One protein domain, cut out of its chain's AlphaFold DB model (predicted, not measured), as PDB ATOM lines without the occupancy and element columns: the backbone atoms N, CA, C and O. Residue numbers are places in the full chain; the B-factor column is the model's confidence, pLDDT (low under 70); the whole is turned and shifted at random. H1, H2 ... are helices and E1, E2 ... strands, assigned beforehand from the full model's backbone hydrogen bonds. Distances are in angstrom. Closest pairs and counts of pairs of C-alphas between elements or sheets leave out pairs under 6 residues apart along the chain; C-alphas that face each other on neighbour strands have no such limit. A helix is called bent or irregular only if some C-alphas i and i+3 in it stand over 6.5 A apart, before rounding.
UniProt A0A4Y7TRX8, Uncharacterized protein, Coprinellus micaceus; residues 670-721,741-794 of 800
ATOM      1  N   PRO A 670      30.727 -48.608 -48.453       83.06
ATOM      2  CA  PRO A 670      29.504 -48.746 -47.683       83.06
ATOM      3  C   PRO A 670      28.598 -47.517 -47.854       83.06
ATOM      4  O   PRO A 670      29.035 -46.385 -47.671       83.06
ATOM      5  N   GLU A 671      27.299 -47.734 -48.074       79.44
ATOM      6  CA  GLU A 671      26.299 -46.648 -48.113       79.44
ATOM      7  C   GLU A 671      26.066 -45.993 -46.735       79.44
ATOM      8  O   GLU A 671      25.481 -44.919 -46.634       79.44
ATOM      9  N   SER A 672      26.545 -46.624 -45.656       80.62
ATOM     10  CA  SER A 672      26.342 -46.179 -44.265       80.62
ATOM     11  C   SER A 672      27.139 -44.932 -43.850       80.62
ATOM     12  O   SER A 672      26.899 -44.400 -42.762       80.62
ATOM     13  N   GLY A 673      28.078 -44.467 -44.679       84.62
ATOM     14  CA  GLY A 673      28.811 -43.222 -44.452       84.62
ATOM     15  C   GLY A 673      30.215 -43.187 -45.074       84.62
ATOM     16  O   GLY A 673      30.653 -44.170 -45.675       84.62
ATOM     17  N   PRO A 674      30.927 -42.051 -44.956       90.62
ATOM     18  CA  PRO A 674      32.205 -41.826 -45.627       90.62
ATOM     19  C   PRO A 674      33.340 -42.702 -45.089       90.62
ATOM     20  O   PRO A 674      33.434 -42.984 -43.889       90.62
ATOM     21  N   VAL A 675      34.265 -43.040 -45.986       92.69
ATOM     22  CA  VAL A 675      35.564 -43.633 -45.646       92.69
ATOM     23  C   VAL A 675      36.648 -42.576 -45.813       92.69
ATOM     24  O   VAL A 675      36.751 -41.949 -46.861       92.69
ATOM     25  N   VAL A 676      37.458 -42.363 -44.780       92.88
ATOM     26  CA  VAL A 676      38.495 -41.329 -44.744       92.88
ATOM     27  C   VAL A 676      39.864 -41.988 -44.679       92.88
ATOM     28  O   VAL A 676      40.238 -42.566 -43.658       92.88
ATOM     29  N   VAL A 677      40.630 -41.878 -45.759       92.94
ATOM     30  CA  VAL A 677      42.008 -42.376 -45.852       92.94
ATOM     31  C   VAL A 677      42.970 -41.234 -45.550       92.94
ATOM     32  O   VAL A 677      42.900 -40.187 -46.187       92.94
ATOM     33  N   LEU A 678      43.876 -41.418 -44.588       91.88
ATOM     34  CA  LEU A 678      44.831 -40.378 -44.183       91.88
ATOM     35  C   LEU A 678      46.241 -40.761 -44.615       91.88
ATOM     36  O   LEU A 678      46.711 -41.843 -44.258       91.88
ATOM     37  N   ASN A 679      46.928 -39.859 -45.317       91.00
ATOM     38  CA  ASN A 679      48.342 -40.000 -45.655       91.00
ATOM     39  C   ASN A 679      49.179 -38.946 -44.929       91.00
ATOM     40  O   ASN A 679      48.821 -37.767 -44.905       91.00
ATOM     41  N   THR A 680      50.313 -39.370 -44.367       87.19
ATOM     42  CA  THR A 680      51.273 -38.468 -43.717       87.19
ATOM     43  C   THR A 680      52.650 -38.638 -44.326       87.19
ATOM     44  O   THR A 680      53.210 -39.731 -44.325       87.19
ATOM     45  N   HIS A 681      53.200 -37.539 -44.832       87.12
ATOM     46  CA  HIS A 681      54.522 -37.475 -45.433       87.12
ATOM     47  C   HIS A 681      55.296 -36.272 -44.875       87.12
ATOM     48  O   HIS A 681      54.704 -35.377 -44.272       87.12
ATOM     49  N   GLY A 682      56.624 -36.253 -45.045       79.94
ATOM     50  CA  GLY A 682      57.477 -35.168 -44.544       79.94
ATOM     51  C   GLY A 682      57.043 -33.790 -45.048       79.94
ATOM     52  O   GLY A 682      56.961 -32.849 -44.266       79.94
ATOM     53  N   ASP A 683      56.668 -33.710 -46.326       79.31
ATOM     54  CA  ASP A 683      56.310 -32.441 -46.969       79.31
ATOM     55  C   ASP A 683      54.856 -32.014 -46.735       79.31
ATOM     56  O   ASP A 683      54.501 -30.862 -46.980       79.31
ATOM     57  N   ARG A 684      53.975 -32.957 -46.375       87.44
ATOM     58  CA  ARG A 684      52.520 -32.748 -46.414       87.44
ATOM     59  C   ARG A 684      51.722 -33.839 -45.712       87.44
ATOM     60  O   ARG A 684      52.097 -35.012 -45.726       87.44
ATOM     61  N   CYS A 685      50.552 -33.455 -45.214       91.44
ATOM     62  CA  CYS A 685      49.534 -34.366 -44.705       91.44
ATOM     63  C   CYS A 685      48.194 -34.070 -45.387       91.44
ATOM     64  O   CYS A 685      47.790 -32.912 -45.521       91.44
ATOM     65  N   ASP A 686      47.488 -35.116 -45.806       93.38
ATOM     66  CA  ASP A 686      46.194 -34.985 -46.470       93.38
ATOM     67  C   ASP A 686      45.247 -36.111 -46.054       93.38
ATOM     68  O   ASP A 686      45.670 -37.233 -45.754       93.38
ATOM     69  N   ALA A 687      43.953 -35.812 -46.118       93.12
ATOM     70  CA  ALA A 687      42.886 -36.795 -46.073       93.12
ATOM     71  C   ALA A 687      42.241 -36.945 -47.455       93.12
ATOM     72  O   ALA A 687      42.031 -35.965 -48.172       93.12
ATOM     73  N   MET A 688      41.889 -38.175 -47.809       94.25
ATOM     74  CA  MET A 688      41.046 -38.511 -48.949       94.25
ATOM     75  C   MET A 688      39.727 -39.052 -48.416       94.25
ATOM     76  O   MET A 688      39.698 -40.058 -47.709       94.25
ATOM     77  N   VAL A 689      38.639 -38.370 -48.744       92.50
ATOM     78  CA  VAL A 689      37.287 -38.719 -48.329       92.50
ATOM     79  C   VAL A 689      36.589 -39.410 -49.492       92.50
ATOM     80  O   VAL A 689      36.428 -38.843 -50.573       92.50
ATOM     81  N   LEU A 690      36.198 -40.656 -49.257       91.81
ATOM     82  CA  LEU A 690      35.528 -41.529 -50.207       91.81
ATOM     83  C   LEU A 690      34.040 -41.575 -49.856       91.81
ATOM     84  O   LEU A 690      33.668 -41.955 -48.741       91.81
ATOM     85  N   LEU A 691      33.198 -41.183 -50.809       87.25
ATOM     86  CA  LEU A 691      31.742 -41.177 -50.680       87.25
ATOM     87  C   LEU A 691      31.136 -42.093 -51.742       87.25
ATOM     88  O   LEU A 691      31.516 -42.027 -52.913       87.25
ATOM     89  N   ALA A 692      30.177 -42.925 -51.335       83.31
ATOM     90  CA  ALA A 692      29.423 -43.756 -52.264       83.31
ATOM     91  C   ALA A 692      28.696 -42.870 -53.294       83.31
ATOM     92  O   ALA A 692      28.050 -41.886 -52.933       83.31
ATOM     93  N   GLY A 693      28.826 -43.205 -54.579       78.56
ATOM     94  CA  GLY A 693      28.219 -42.457 -55.687       78.56
ATOM     95  C   GLY A 693      29.082 -41.340 -56.290       78.56
ATOM     96  O   GLY A 693      28.712 -40.812 -57.337       78.56
ATOM     97  N   LEU A 694      30.236 -41.006 -55.698       82.94
ATOM     98  CA  LEU A 694      31.233 -40.147 -56.347       82.94
ATOM     99  C   LEU A 694      32.218 -40.974 -57.182       82.94
ATOM    100  O   LEU A 694      32.563 -42.099 -56.825       82.94
ATOM    101  N   TYR A 695      32.682 -40.389 -58.290       80.62
ATOM    102  CA  TYR A 695      33.666 -41.010 -59.184       80.62
ATOM    103  C   TYR A 695      35.119 -40.724 -58.783       80.62
ATOM    104  O   TYR A 695      35.993 -41.494 -59.167       80.62
ATOM    105  N   ASP A 696      35.358 -39.674 -57.987       84.00
ATOM    106  CA  ASP A 696      36.689 -39.255 -57.546       84.00
ATOM    107  C   ASP A 696      36.730 -38.986 -56.028       84.00
ATOM    108  O   ASP A 696      35.773 -38.428 -55.476       84.00
ATOM    109  N   PRO A 697      37.834 -39.338 -55.334       89.44
ATOM    110  CA  PRO A 697      38.030 -39.000 -53.926       89.44
ATOM    111  C   PRO A 697      38.099 -37.486 -53.684       89.44
ATOM    112  O   PRO A 697      38.821 -36.765 -54.376       89.44
ATOM    113  N   LEU A 698      37.440 -37.009 -52.625       89.69
ATOM    114  CA  LEU A 698      37.558 -35.618 -52.183       89.69
ATOM    115  C   LEU A 698      38.817 -35.438 -51.335       89.69
ATOM    116  O   LEU A 698      39.027 -36.147 -50.353       89.69
ATOM    117  N   ARG A 699      39.658 -34.467 -51.685       90.94
ATOM    118  CA  ARG A 699      40.903 -34.187 -50.961       90.94
ATOM    119  C   ARG A 699      40.711 -33.086 -49.918       90.94
ATOM    120  O   ARG A 699      40.237 -32.002 -50.243       90.94
ATOM    121  N   VAL A 700      41.204 -33.325 -48.705       91.94
ATOM    122  CA  VAL A 700      41.295 -32.343 -47.613       91.94
ATOM    123  C   VAL A 700      42.766 -32.151 -47.247       91.94
ATOM    124  O   VAL A 700      43.449 -33.109 -46.889       91.94
ATOM    125  N   LYS A 701      43.273 -30.918 -47.347       91.31
ATOM    126  CA  LYS A 701      44.645 -30.582 -46.927       91.31
ATOM    127  C   LYS A 701      44.679 -30.397 -45.409       91.31
ATOM    128  O   LYS A 701      43.804 -29.721 -44.876       91.31
ATOM    129  N   LEU A 702      45.699 -30.935 -44.740       91.94
ATOM    130  CA  LEU A 702      45.892 -30.817 -43.289       91.94
ATOM    131  C   LEU A 702      47.189 -30.036 -42.991       91.94
ATOM    132  O   LEU A 702      48.193 -30.644 -42.624       91.94
ATOM    133  N   PRO A 703      47.217 -28.705 -43.206       88.06
ATOM    134  CA  PRO A 703      48.448 -27.909 -43.122       88.06
ATOM    135  C   PRO A 703      49.003 -27.792 -41.698       88.06
ATOM    136  O   PRO A 703      50.211 -27.663 -41.523       88.06
ATOM    137  N   ASP A 704      48.135 -27.863 -40.688       89.38
ATOM    138  CA  ASP A 704      48.528 -27.716 -39.285       89.38
ATOM    139  C   ASP A 704      49.088 -29.015 -38.687       89.38
ATOM    140  O   ASP A 704      49.615 -29.004 -37.573       89.38
ATOM    141  N   PHE A 705      49.032 -30.126 -39.428       91.38
ATOM    142  CA  PHE A 705      49.495 -31.440 -38.998       91.38
ATOM    143  C   PHE A 705      50.754 -31.880 -39.761       91.38
ATOM    144  O   PHE A 705      50.906 -31.618 -40.954       91.38
ATOM    145  N   SER A 706      51.664 -32.600 -39.097       91.06
ATOM    146  CA  SER A 706      52.914 -33.072 -39.713       91.06
ATOM    147  C   SER A 706      53.287 -34.491 -39.290       91.06
ATOM    148  O   SER A 706      52.914 -34.964 -38.213       91.06
ATOM    149  N   LEU A 707      54.098 -35.167 -40.112       88.12
ATOM    150  CA  LEU A 707      54.651 -36.484 -39.777       88.12
ATOM    151  C   LEU A 707      55.464 -36.455 -38.468       88.12
ATOM    152  O   LEU A 707      55.436 -37.419 -37.701       88.12
ATOM    153  N   ALA A 708      56.159 -35.347 -38.190       88.19
ATOM    154  CA  ALA A 708      56.909 -35.157 -36.950       88.19
ATOM    155  C   ALA A 708      55.980 -35.135 -35.724       88.19
ATOM    156  O   ALA A 708      56.231 -35.865 -34.764       88.19
ATOM    157  N   LYS A 709      54.867 -34.389 -35.793       89.62
ATOM    158  CA  LYS A 709      53.836 -34.391 -34.742       89.62
ATOM    159  C   LYS A 709      53.233 -35.781 -34.552       89.62
ATOM    160  O   LYS A 709      53.124 -36.251 -33.424       89.62
ATOM    161  N   ALA A 710      52.921 -36.487 -35.642       88.25
ATOM    162  CA  ALA A 710      52.380 -37.845 -35.571       88.25
ATOM    163  C   ALA A 710      53.325 -38.820 -34.837       88.25
ATOM    164  O   ALA A 710      52.878 -39.614 -34.006       88.25
ATOM    165  N   ARG A 711      54.638 -38.742 -35.104       88.12
ATOM    166  CA  ARG A 711      55.663 -39.535 -34.400       88.12
ATOM    167  C   ARG A 711      55.776 -39.146 -32.925       88.12
ATOM    168  O   ARG A 711      55.786 -40.036 -32.078       88.12
ATOM    169  N   GLN A 712      55.789 -37.849 -32.622       88.38
ATOM    170  CA  GLN A 712      55.834 -37.340 -31.249       88.38
ATOM    171  C   GLN A 712      54.632 -37.822 -30.424       88.38
ATOM    172  O   GLN A 712      54.795 -38.309 -29.303       88.38
ATOM    173  N   TYR A 713      53.423 -37.727 -30.984       88.62
ATOM    174  CA  TYR A 713      52.200 -38.195 -30.332       88.62
ATOM    175  C   TYR A 713      52.230 -39.703 -30.097       88.62
ATOM    176  O   TYR A 713      51.887 -40.154 -29.006       88.62
ATOM    177  N   ARG A 714      52.714 -40.487 -31.070       83.88
ATOM    178  CA  ARG A 714      52.870 -41.939 -30.915       83.88
ATOM    179  C   ARG A 714      53.816 -42.285 -29.764       83.88
ATOM    180  O   ARG A 714      53.444 -43.089 -28.918       83.88
ATOM    181  N   GLN A 715      54.990 -41.656 -29.711       83.00
ATOM    182  CA  GLN A 715      55.984 -41.880 -28.651       83.00
ATOM    183  C   GLN A 715      55.463 -41.486 -27.263       83.00
ATOM    184  O   GLN A 715      55.818 -42.103 -26.264       83.00
ATOM    185  N   SER A 716      54.588 -40.481 -27.197       81.94
ATOM    186  CA  SER A 716      53.981 -40.030 -25.939       81.94
ATOM    187  C   SER A 716      52.874 -40.967 -25.428       81.94
ATOM    188  O   SER A 716      52.606 -40.985 -24.228       81.94
ATOM    189  N   ILE A 717      52.223 -41.737 -26.311       77.44
ATOM    190  CA  ILE A 717      51.162 -42.702 -25.956       77.44
ATOM    191  C   ILE A 717      51.734 -44.105 -25.709       77.44
ATOM    192  O   ILE A 717      51.275 -44.800 -24.804       77.44
ATOM    193  N   ILE A 718      52.723 -44.524 -26.504       67.19
ATOM    194  CA  ILE A 718      53.325 -45.860 -26.466       67.19
ATOM    195  C   ILE A 718      54.837 -45.698 -26.235       67.19
ATOM    196  O   ILE A 718      55.557 -45.406 -27.191       67.19
ATOM    197  N   PRO A 719      55.338 -45.876 -24.996       57.22
ATOM    198  CA  PRO A 719      56.773 -45.975 -24.741       57.22
ATOM    199  C   PRO A 719      57.342 -47.217 -25.447       57.22
ATOM    200  O   PRO A 719      56.712 -48.274 -25.416       57.22
ATOM    201  N   GLU A 720      58.520 -47.104 -26.063       49.78
ATOM    202  CA  GLU A 720      59.129 -48.121 -26.950       49.78
ATOM    203  C   GLU A 720      59.432 -49.498 -26.298       49.78
ATOM    204  O   GLU A 720      59.793 -50.430 -27.006       49.78
ATOM    205  N   ASP A 721      59.193 -49.697 -24.995       42.50
ATOM    206  CA  ASP A 721      59.528 -50.930 -24.254       42.50
ATOM    207  C   ASP A 721      58.440 -52.038 -24.236       42.50
ATOM    208  O   ASP A 721      58.565 -53.017 -23.502       42.50
ATOM    209  N   GLY A 741      51.561 -31.937 -21.689       56.28
ATOM    210  CA  GLY A 741      50.285 -32.303 -22.310       56.28
ATOM    211  C   GLY A 741      50.027 -33.811 -22.326       56.28
ATOM    212  O   GLY A 741      50.380 -34.480 -23.289       56.28
ATOM    213  N   GLY A 742      49.388 -34.351 -21.280       73.31
ATOM    214  CA  GLY A 742      48.934 -35.752 -21.254       73.31
ATOM    215  C   GLY A 742      47.972 -36.092 -22.405       73.31
ATOM    216  O   GLY A 742      47.675 -35.244 -23.238       73.31
ATOM    217  N   ILE A 743      47.433 -37.317 -22.444       83.00
ATOM    218  CA  ILE A 743      46.578 -37.820 -23.544       83.00
ATOM    219  C   ILE A 743      45.528 -36.805 -24.050       83.00
ATOM    220  O   ILE A 743      45.336 -36.687 -25.255       83.00
ATOM    221  N   TYR A 744      44.929 -35.995 -23.170       85.56
ATOM    222  CA  TYR A 744      43.975 -34.935 -23.521       85.56
ATOM    223  C   TYR A 744      44.532 -33.844 -24.449       85.56
ATOM    224  O   TYR A 744      43.810 -33.375 -25.324       85.56
ATOM    225  N   PHE A 745      45.805 -33.466 -24.318       87.56
ATOM    226  CA  PHE A 745      46.460 -32.537 -25.245       87.56
ATOM    227  C   PHE A 745      46.592 -33.151 -26.641       87.56
ATOM    228  O   PHE A 745      46.349 -32.475 -27.640       87.56
ATOM    229  N   ILE A 746      46.926 -34.443 -26.714       88.75
ATOM    230  CA  ILE A 746      47.016 -35.169 -27.983       88.75
ATOM    231  C   ILE A 746      45.628 -35.274 -28.623       88.75
ATOM    232  O   ILE A 746      45.487 -34.981 -29.805       88.75
ATOM    233  N   LEU A 747      44.589 -35.617 -27.853       91.31
ATOM    234  CA  LEU A 747      43.209 -35.680 -28.351       91.31
ATOM    235  C   LEU A 747      42.696 -34.318 -28.829       91.31
ATOM    236  O   LEU A 747      42.046 -34.250 -29.872       91.31
ATOM    237  N   HIS A 748      43.025 -33.245 -28.105       91.94
ATOM    238  CA  HIS A 748      42.703 -31.880 -28.509       91.94
ATOM    239  C   HIS A 748      43.409 -31.498 -29.813       91.94
ATOM    240  O   HIS A 748      42.770 -30.986 -30.728       91.94
ATOM    241  N   SER A 749      44.704 -31.802 -29.929       91.44
ATOM    242  CA  SER A 749      45.495 -31.489 -31.125       91.44
ATOM    243  C   SER A 749      45.037 -32.303 -32.341       91.44
ATOM    244  O   SER A 749      44.884 -31.763 -33.431       91.44
ATOM    245  N   LEU A 750      44.729 -33.595 -32.170       92.50
ATOM    246  CA  LEU A 750      44.151 -34.425 -33.237       92.50
ATOM    247  C   LEU A 750      42.776 -33.912 -33.679       92.50
ATOM    248  O   LEU A 750      42.430 -34.012 -34.857       92.50
ATOM    249  N   TRP A 751      41.993 -33.354 -32.755       93.44
ATOM    250  CA  TRP A 751      40.704 -32.763 -33.088       93.44
ATOM    251  C   TRP A 751      40.872 -31.528 -33.962       93.44
ATOM    252  O   TRP A 751      40.268 -31.456 -35.027       93.44
ATOM    253  N   THR A 752      41.695 -30.574 -33.532       92.38
ATOM    254  CA  THR A 752      41.872 -29.296 -34.229       92.38
ATOM    255  C   THR A 752      42.600 -29.449 -35.560       92.38
ATOM    256  O   THR A 752      42.194 -28.826 -36.536       92.38
ATOM    257  N   GLU A 753      43.640 -30.281 -35.611       93.31
ATOM    258  CA  GLU A 753      44.557 -30.361 -36.754       93.31
ATOM    259  C   GLU A 753      44.152 -31.419 -37.796       93.31
ATOM    260  O   GLU A 753      44.557 -31.315 -38.954       93.31
ATOM    261  N   VAL A 754      43.370 -32.441 -37.413       92.62
ATOM    262  CA  VAL A 754      43.027 -33.574 -38.297       92.62
ATOM    263  C   VAL A 754      41.521 -33.771 -38.433       92.62
ATOM    264  O   VAL A 754      40.995 -33.701 -39.540       92.62
ATOM    265  N   VAL A 755      40.809 -34.035 -37.335       93.06
ATOM    266  CA  VAL A 755      39.412 -34.500 -37.409       93.06
ATOM    267  C   VAL A 755      38.453 -33.378 -37.797       93.06
ATOM    268  O   VAL A 755      37.653 -33.555 -38.715       93.06
ATOM    269  N   LYS A 756      38.546 -32.212 -37.153       90.75
ATOM    270  CA  LYS A 756      37.647 -31.082 -37.410       90.75
ATOM    271  C   LYS A 756      37.686 -30.606 -38.875       90.75
ATOM    272  O   LYS A 756      36.608 -30.538 -39.458       90.75
ATOM    273  N   PRO A 757      38.851 -30.371 -39.520       92.50
ATOM    274  CA  PRO A 757      38.895 -29.978 -40.935       92.50
ATOM    275  C   PRO A 757      38.170 -30.947 -41.880       92.50
ATOM    276  O   PRO A 757      37.597 -30.536 -42.888       92.50
ATOM    277  N   ILE A 758      38.180 -32.244 -41.559       91.38
ATOM    278  CA  ILE A 758      37.531 -33.289 -42.359       91.38
ATOM    279  C   ILE A 758      36.012 -33.261 -42.155       91.38
ATOM    280  O   ILE A 758      35.263 -33.370 -43.126       91.38
ATOM    281  N   LEU A 759      35.555 -33.092 -40.910       89.06
ATOM    282  CA  LEU A 759      34.128 -32.973 -40.592       89.06
ATOM    283  C   LEU A 759      33.513 -31.691 -41.163       89.06
ATOM    284  O   LEU A 759      32.406 -31.744 -41.698       89.06
ATOM    285  N   ASP A 760      34.249 -30.578 -41.099       87.62
ATOM    286  CA  ASP A 760      33.844 -29.297 -41.679       87.62
ATOM    287  C   ASP A 760      33.661 -29.434 -43.203       87.62
ATOM    288  O   ASP A 760      32.668 -28.961 -43.749       87.62
ATOM    289  N   MET A 761      34.553 -30.161 -43.894       86.31
ATOM    290  CA  MET A 761      34.415 -30.434 -45.334       86.31
ATOM    291  C   MET A 761      33.184 -31.296 -45.655       86.31
ATOM    292  O   MET A 761      32.475 -31.039 -46.626       86.31
ATOM    293  N   LEU A 762      32.894 -32.293 -44.816       84.56
ATOM    294  CA  LEU A 762      31.722 -33.160 -44.957       84.56
ATOM    295  C   LEU A 762      30.388 -32.452 -44.645       84.56
ATOM    296  O   LEU A 762      29.335 -33.060 -44.837       84.56
ATOM    297  N   ASN A 763      30.408 -31.197 -44.175       80.19
ATOM    298  CA  ASN A 763      29.232 -30.440 -43.728       80.19
ATOM    299  C   ASN A 763      28.378 -31.198 -42.692       80.19
ATOM    300  O   ASN A 763      27.151 -31.060 -42.651       80.19
ATOM    301  N   LEU A 764      29.012 -32.014 -41.843       75.25
ATOM    302  CA  LEU A 764      28.312 -32.735 -40.784       75.25
ATOM    303  C   LEU A 764      27.990 -31.759 -39.647       75.25
ATOM    304  O   LEU A 764      28.856 -31.384 -38.859       75.25
ATOM    305  N   ALA A 765      26.731 -31.323 -39.582       61.41
ATOM    306  CA  ALA A 765      26.261 -30.412 -38.548       61.41
ATOM    307  C   ALA A 765      26.338 -31.054 -37.153       61.41
ATOM    308  O   ALA A 765      26.061 -32.243 -36.975       61.41
ATOM    309  N   ARG A 766      26.661 -30.241 -36.140       63.78
ATOM    310  CA  ARG A 766      26.557 -30.644 -34.735       63.78
ATOM    311  C   ARG A 766      25.090 -30.952 -34.426       63.78
ATOM    312  O   ARG A 766      24.240 -30.071 -34.510       63.78
ATOM    313  N   VAL A 767      24.803 -32.204 -34.084       64.50
ATOM    314  CA  VAL A 767      23.467 -32.633 -33.668       64.50
ATOM    315  C   VAL A 767      23.382 -32.498 -32.149       64.50
ATOM    316  O   VAL A 767      24.007 -33.270 -31.427       64.50
ATOM    317  N   ASP A 768      22.619 -31.517 -31.664       59.88
ATOM    318  CA  ASP A 768      22.435 -31.276 -30.221       59.88
ATOM    319  C   ASP A 768      21.562 -32.351 -29.543       59.88
ATOM    320  O   ASP A 768      21.607 -32.513 -28.325       59.88
ATOM    321  N   ASP A 769      20.795 -33.116 -30.329       59.16
ATOM    322  CA  ASP A 769      19.959 -34.222 -29.858       59.16
ATOM    323  C   ASP A 769      20.129 -35.470 -30.754       59.16
ATOM    324  O   ASP A 769      19.454 -35.593 -31.785       59.16
ATOM    325  N   PRO A 770      21.025 -36.412 -30.396       61.06
ATOM    326  CA  PRO A 770      21.322 -37.599 -31.203       61.06
ATOM    327  C   PRO A 770      20.134 -38.564 -31.339       61.06
ATOM    328  O   PRO A 770      20.201 -39.505 -32.125       61.06
ATOM    329  N   SER A 771      19.033 -38.336 -30.610       61.81
ATOM    330  CA  SER A 771      17.794 -39.107 -30.745       61.81
ATOM    331  C   SER A 771      16.903 -38.652 -31.913       61.81
ATOM    332  O   SER A 771      15.969 -39.366 -32.277       61.81
ATOM    333  N   LYS A 772      17.189 -37.489 -32.524       57.78
ATOM    334  CA  LYS A 772      16.358 -36.877 -33.580       57.78
ATOM    335  C   LYS A 772      16.922 -36.989 -34.997       57.78
ATOM    336  O   LYS A 772      16.172 -36.791 -35.950       57.78
ATOM    337  N   VAL A 773      18.209 -37.305 -35.154       62.38
ATOM    338  CA  VAL A 773      18.869 -37.457 -36.463       62.38
ATOM    339  C   VAL A 773      19.785 -38.681 -36.418       62.38
ATOM    340  O   VAL A 773      20.585 -38.788 -35.487       62.38
ATOM    341  N   PRO A 774      19.711 -39.607 -37.393       67.12
ATOM    342  CA  PRO A 774      20.638 -40.729 -37.455       67.12
ATOM    343  C   PRO A 774      22.075 -40.217 -37.626       67.12
ATOM    344  O   PRO A 774      22.391 -39.509 -38.582       67.12
ATOM    345  N   LEU A 775      22.949 -40.570 -36.681       74.56
ATOM    346  CA  LEU A 775      24.365 -40.218 -36.732       74.56
ATOM    347  C   LEU A 775      25.037 -40.919 -37.918       74.56
ATOM    348  O   LEU A 775      24.895 -42.128 -38.105       74.56
ATOM    349  N   THR A 776      25.795 -40.161 -38.706       79.88
ATOM    350  CA  THR A 776      26.560 -40.711 -39.831       79.88
ATOM    351  C   THR A 776      27.806 -41.428 -39.314       79.88
ATOM    352  O   THR A 776      28.593 -40.858 -38.558       79.88
ATOM    353  N   ARG A 777      28.006 -42.683 -39.726       85.44
ATOM    354  CA  ARG A 777      29.208 -43.449 -39.380       85.44
ATOM    355  C   ARG A 777      30.384 -42.987 -40.240       85.44
ATOM    356  O   ARG A 777      30.247 -42.881 -41.451       85.44
ATOM    357  N   ILE A 778      31.550 -42.787 -39.630       89.25
ATOM    358  CA  ILE A 778      32.795 -42.473 -40.346       89.25
ATOM    359  C   ILE A 778      33.779 -43.623 -40.164       89.25
ATOM    360  O   ILE A 778      33.999 -44.090 -39.044       89.25
ATOM    361  N   TRP A 779      34.381 -44.069 -41.264       91.38
ATOM    362  CA  TRP A 779      35.436 -45.077 -41.251       91.38
ATOM    363  C   TRP A 779      36.798 -44.402 -41.385       91.38
ATOM    364  O   TRP A 779      37.068 -43.748 -42.387       91.38
ATOM    365  N   TRP A 780      37.662 -44.569 -40.386       90.88
ATOM    366  CA  TRP A 780      39.015 -44.017 -40.401       90.88
ATOM    367  C   TRP A 780      40.013 -45.061 -40.904       90.88
ATOM    368  O   TRP A 780      40.173 -46.116 -40.291       90.88
ATOM    369  N   CYS A 781      40.720 -44.740 -41.984       89.50
ATOM    370  CA  CYS A 781      41.786 -45.546 -42.578       89.50
ATOM    371  C   CYS A 781      43.129 -44.789 -42.501       89.50
ATOM    372  O   CYS A 781      43.623 -44.285 -43.514       89.50
ATOM    373  N   PRO A 782      43.715 -44.647 -41.298       86.62
ATOM    374  CA  PRO A 782      45.004 -43.989 -41.129       86.62
ATOM    375  C   PRO A 782      46.171 -44.839 -41.634       86.62
ATOM    376  O   PRO A 782      46.176 -46.061 -41.469       86.62
ATOM    377  N   THR A 783      47.199 -44.180 -42.170       83.81
ATOM    378  CA  THR A 783      48.466 -44.811 -42.576       83.81
ATOM    379  C   THR A 783      49.640 -44.342 -41.710       83.81
ATOM    380  O   THR A 783      49.621 -43.253 -41.128       83.81
ATOM    381  N   GLY A 784      50.690 -45.163 -41.619       78.50
ATOM    382  CA  GLY A 784      51.923 -44.806 -40.915       78.50
ATOM    383  C   GLY A 784      51.721 -44.580 -39.404       78.50
ATOM    384  O   GLY A 784      50.988 -45.329 -38.759       78.50
ATOM    385  N   PRO A 785      52.369 -43.566 -38.795       81.75
ATOM    386  CA  PRO A 785      52.239 -43.299 -37.360       81.75
ATOM    387  C   PRO A 785      50.811 -42.969 -36.903       81.75
ATOM    388  O   PRO A 785      50.480 -43.244 -35.752       81.75
ATOM    389  N   LEU A 786      49.956 -42.435 -37.790       85.31
ATOM    390  CA  LEU A 786      48.554 -42.132 -37.473       85.31
ATOM    391  C   LEU A 786      47.744 -43.379 -37.111       85.31
ATOM    392  O   LEU A 786      46.757 -43.261 -36.389       85.31
ATOM    393  N   SER A 787      48.146 -44.566 -37.580       84.25
ATOM    394  CA  SER A 787      47.437 -45.819 -37.296       84.25
ATOM    395  C   SER A 787      47.439 -46.192 -35.810       84.25
ATOM    396  O   SER A 787      46.614 -46.994 -35.385       84.25
ATOM    397  N   PHE A 788      48.326 -45.580 -35.020       83.94
ATOM    398  CA  PHE A 788      48.438 -45.781 -33.574       83.94
ATOM    399  C   PHE A 788      47.812 -44.642 -32.757       83.94
ATOM    400  O   PHE A 788      47.908 -44.647 -31.531       83.94
ATOM    401  N   LEU A 789      47.199 -43.649 -33.412       88.25
ATOM    402  CA  LEU A 789      46.612 -42.492 -32.745       88.25
ATOM    403  C   LEU A 789      45.084 -42.623 -32.638       88.25
ATOM    404  O   LEU A 789      44.426 -43.062 -33.585       88.25
ATOM    405  N   PRO A 790      44.483 -42.217 -31.507       89.69
ATOM    406  CA  PRO A 790      43.053 -42.386 -31.248       89.69
ATOM    407  C   PRO A 790      42.200 -41.317 -31.957       89.69
ATOM    408  O   PRO A 790      41.538 -40.504 -31.319       89.69
ATOM    409  N   LEU A 791      42.178 -41.333 -33.295       90.69
ATOM    410  CA  LEU A 791      41.408 -40.382 -34.120       90.69
ATOM    411  C   LEU A 791      39.911 -40.368 -33.778       90.69
ATOM    412  O   LEU A 791      39.279 -39.320 -33.773       90.69
ATOM    413  N   HIS A 792      39.354 -41.531 -33.443       87.38
ATOM    414  CA  HIS A 792      37.950 -41.683 -33.055       87.38
ATOM    415  C   HIS A 792      37.607 -41.026 -31.708       87.38
ATOM    416  O   HIS A 792      36.435 -40.778 -31.443       87.38
ATOM    417  N   ALA A 793      38.607 -40.774 -30.858       89.56
ATOM    418  CA  ALA A 793      38.455 -40.122 -29.561       89.56
ATOM    419  C   ALA A 793      38.990 -38.683 -29.577       89.56
ATOM    420  O   ALA A 793      39.143 -38.070 -28.527       89.56
ATOM    421  N   ALA A 794      39.331 -38.140 -30.748       90.38
ATOM    422  CA  ALA A 794      39.774 -36.762 -30.852       90.38
ATOM    423  C   ALA A 794      38.634 -35.824 -30.427       90.38
ATOM    424  O   ALA A 794      37.520 -35.908 -30.947       90.38
TER     425      ALA A 794
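What this domain is: This is residues 670 to 721 and 741 to 794 of the 800 residues of an uncharacterized protein of Coprinellus micaceus (UniProt A0A4Y7TRX8). A small twisted sheet of four short strands makes a wall, and the long helix H2 runs in to it at a slant, meeting it with residues 754 to 761 near E2 and E3 while its first residues reach away from the sheet. Beyond one end of the strands H1 and H3 pack on each other, and from the other end of the body a loop sticks out, its residues 768 to 774 standing free. The printed part has 106 residues, with four named strands and three named helices in the order E1, E2, E3, H1, H2, E4, H3, and the class is mixed, helices and strands. The mixed sheet runs E3, E2, E1, E4, with only the pair E1 and E4 parallel. The whole is compact, with a radius of gyration of the C-alphas of 14.6 A, and spans 43 by 33 by 23 A.

How they stand to each other: Start with E1, residues 675 to 680, and go on through a tight link to E2, residues 685 to 690: this hairpin is antiparallel at 163 degrees, with N 677 and O 688 within hydrogen-bond range at 2.8 A. Next comes E3, residues 698 to 701, an edge strand that forms a second hairpin with E2, antiparallel at 161 degrees; look for N 689 and O 698, 2.8 A apart. E1, E2 and E3 are a meander, each strand the antiparallel neighbour of the one before. On the other side of E1 find the edge strand E4, residues 779 to 782, parallel to E1 at 14 degrees, with N 676 and O 779 2.8 A apart. From edge to edge the strands' lines turn by 49 degrees. H1, residues 707 to 717, is only just on the sheet, with 5 pairs of C-alphas within 10 A, and only grazes it with residues 707 to 710; the closest C-alphas of H1 and E1 are those of Leu 707 and Thr 680, 5.6 A apart. H2, residues 743 to 761, also only grazes the sheet, with residues 754 to 761; its closest C-alpha to E3 is that of Ile 758, 6.5 A from that of Val 700. H1 and H2 are close but not clearly touching, opposite ways at a steep tilt of 42 degrees, with the C-alphas of Tyr 713 and Ile 746 closest at 6.4 A. H3, residues 784 to 788, touches H1, where the C-alphas of Pro 785 and Ala 710 are closest at 5.7 A. H3 stands at the sheet's level, at a height over the sheet of 1.7 A, and is apart from H2. In H1 every O i to N i+4 pair is within hydrogen-bond range, in H2 11 of 15 and in H3 0 of 1, where 2 of 2 O i to N i+3 pairs are.

Where its parts are: Find C-alpha 675 at (35.564, -43.633, -45.646); from there E1 runs 16.6 A to C-alpha 680. E2 covers 16.7 A, E3 10.2 A and H1 15.6 A. Find C-alpha 743 at (46.578, -37.820, -23.544), where H2 begins its 26.0 A, with a kink of 35 degrees near residue 750; it is irregular, but only just, with C-alphas 753 and 756 7.0 A apart. E4 covers 9.6 A, and H3 runs 8.2 A to C-alpha 788 at (48.438, -45.781, -33.574).

The domain as a whole: The two C-alphas farthest apart, those of Asp 721 and Lys 772, are 46.3 A from each other. Residues 722 to 740 are not printed, and C-alphas 721 and 741 stand 20.9 A apart across the cut. The link from H2 to E4 is long, 17 residues. Mean pLDDT of the printed part is 83.4; look for values under 70 at residues 718 to 721, 741 and 765 to 774.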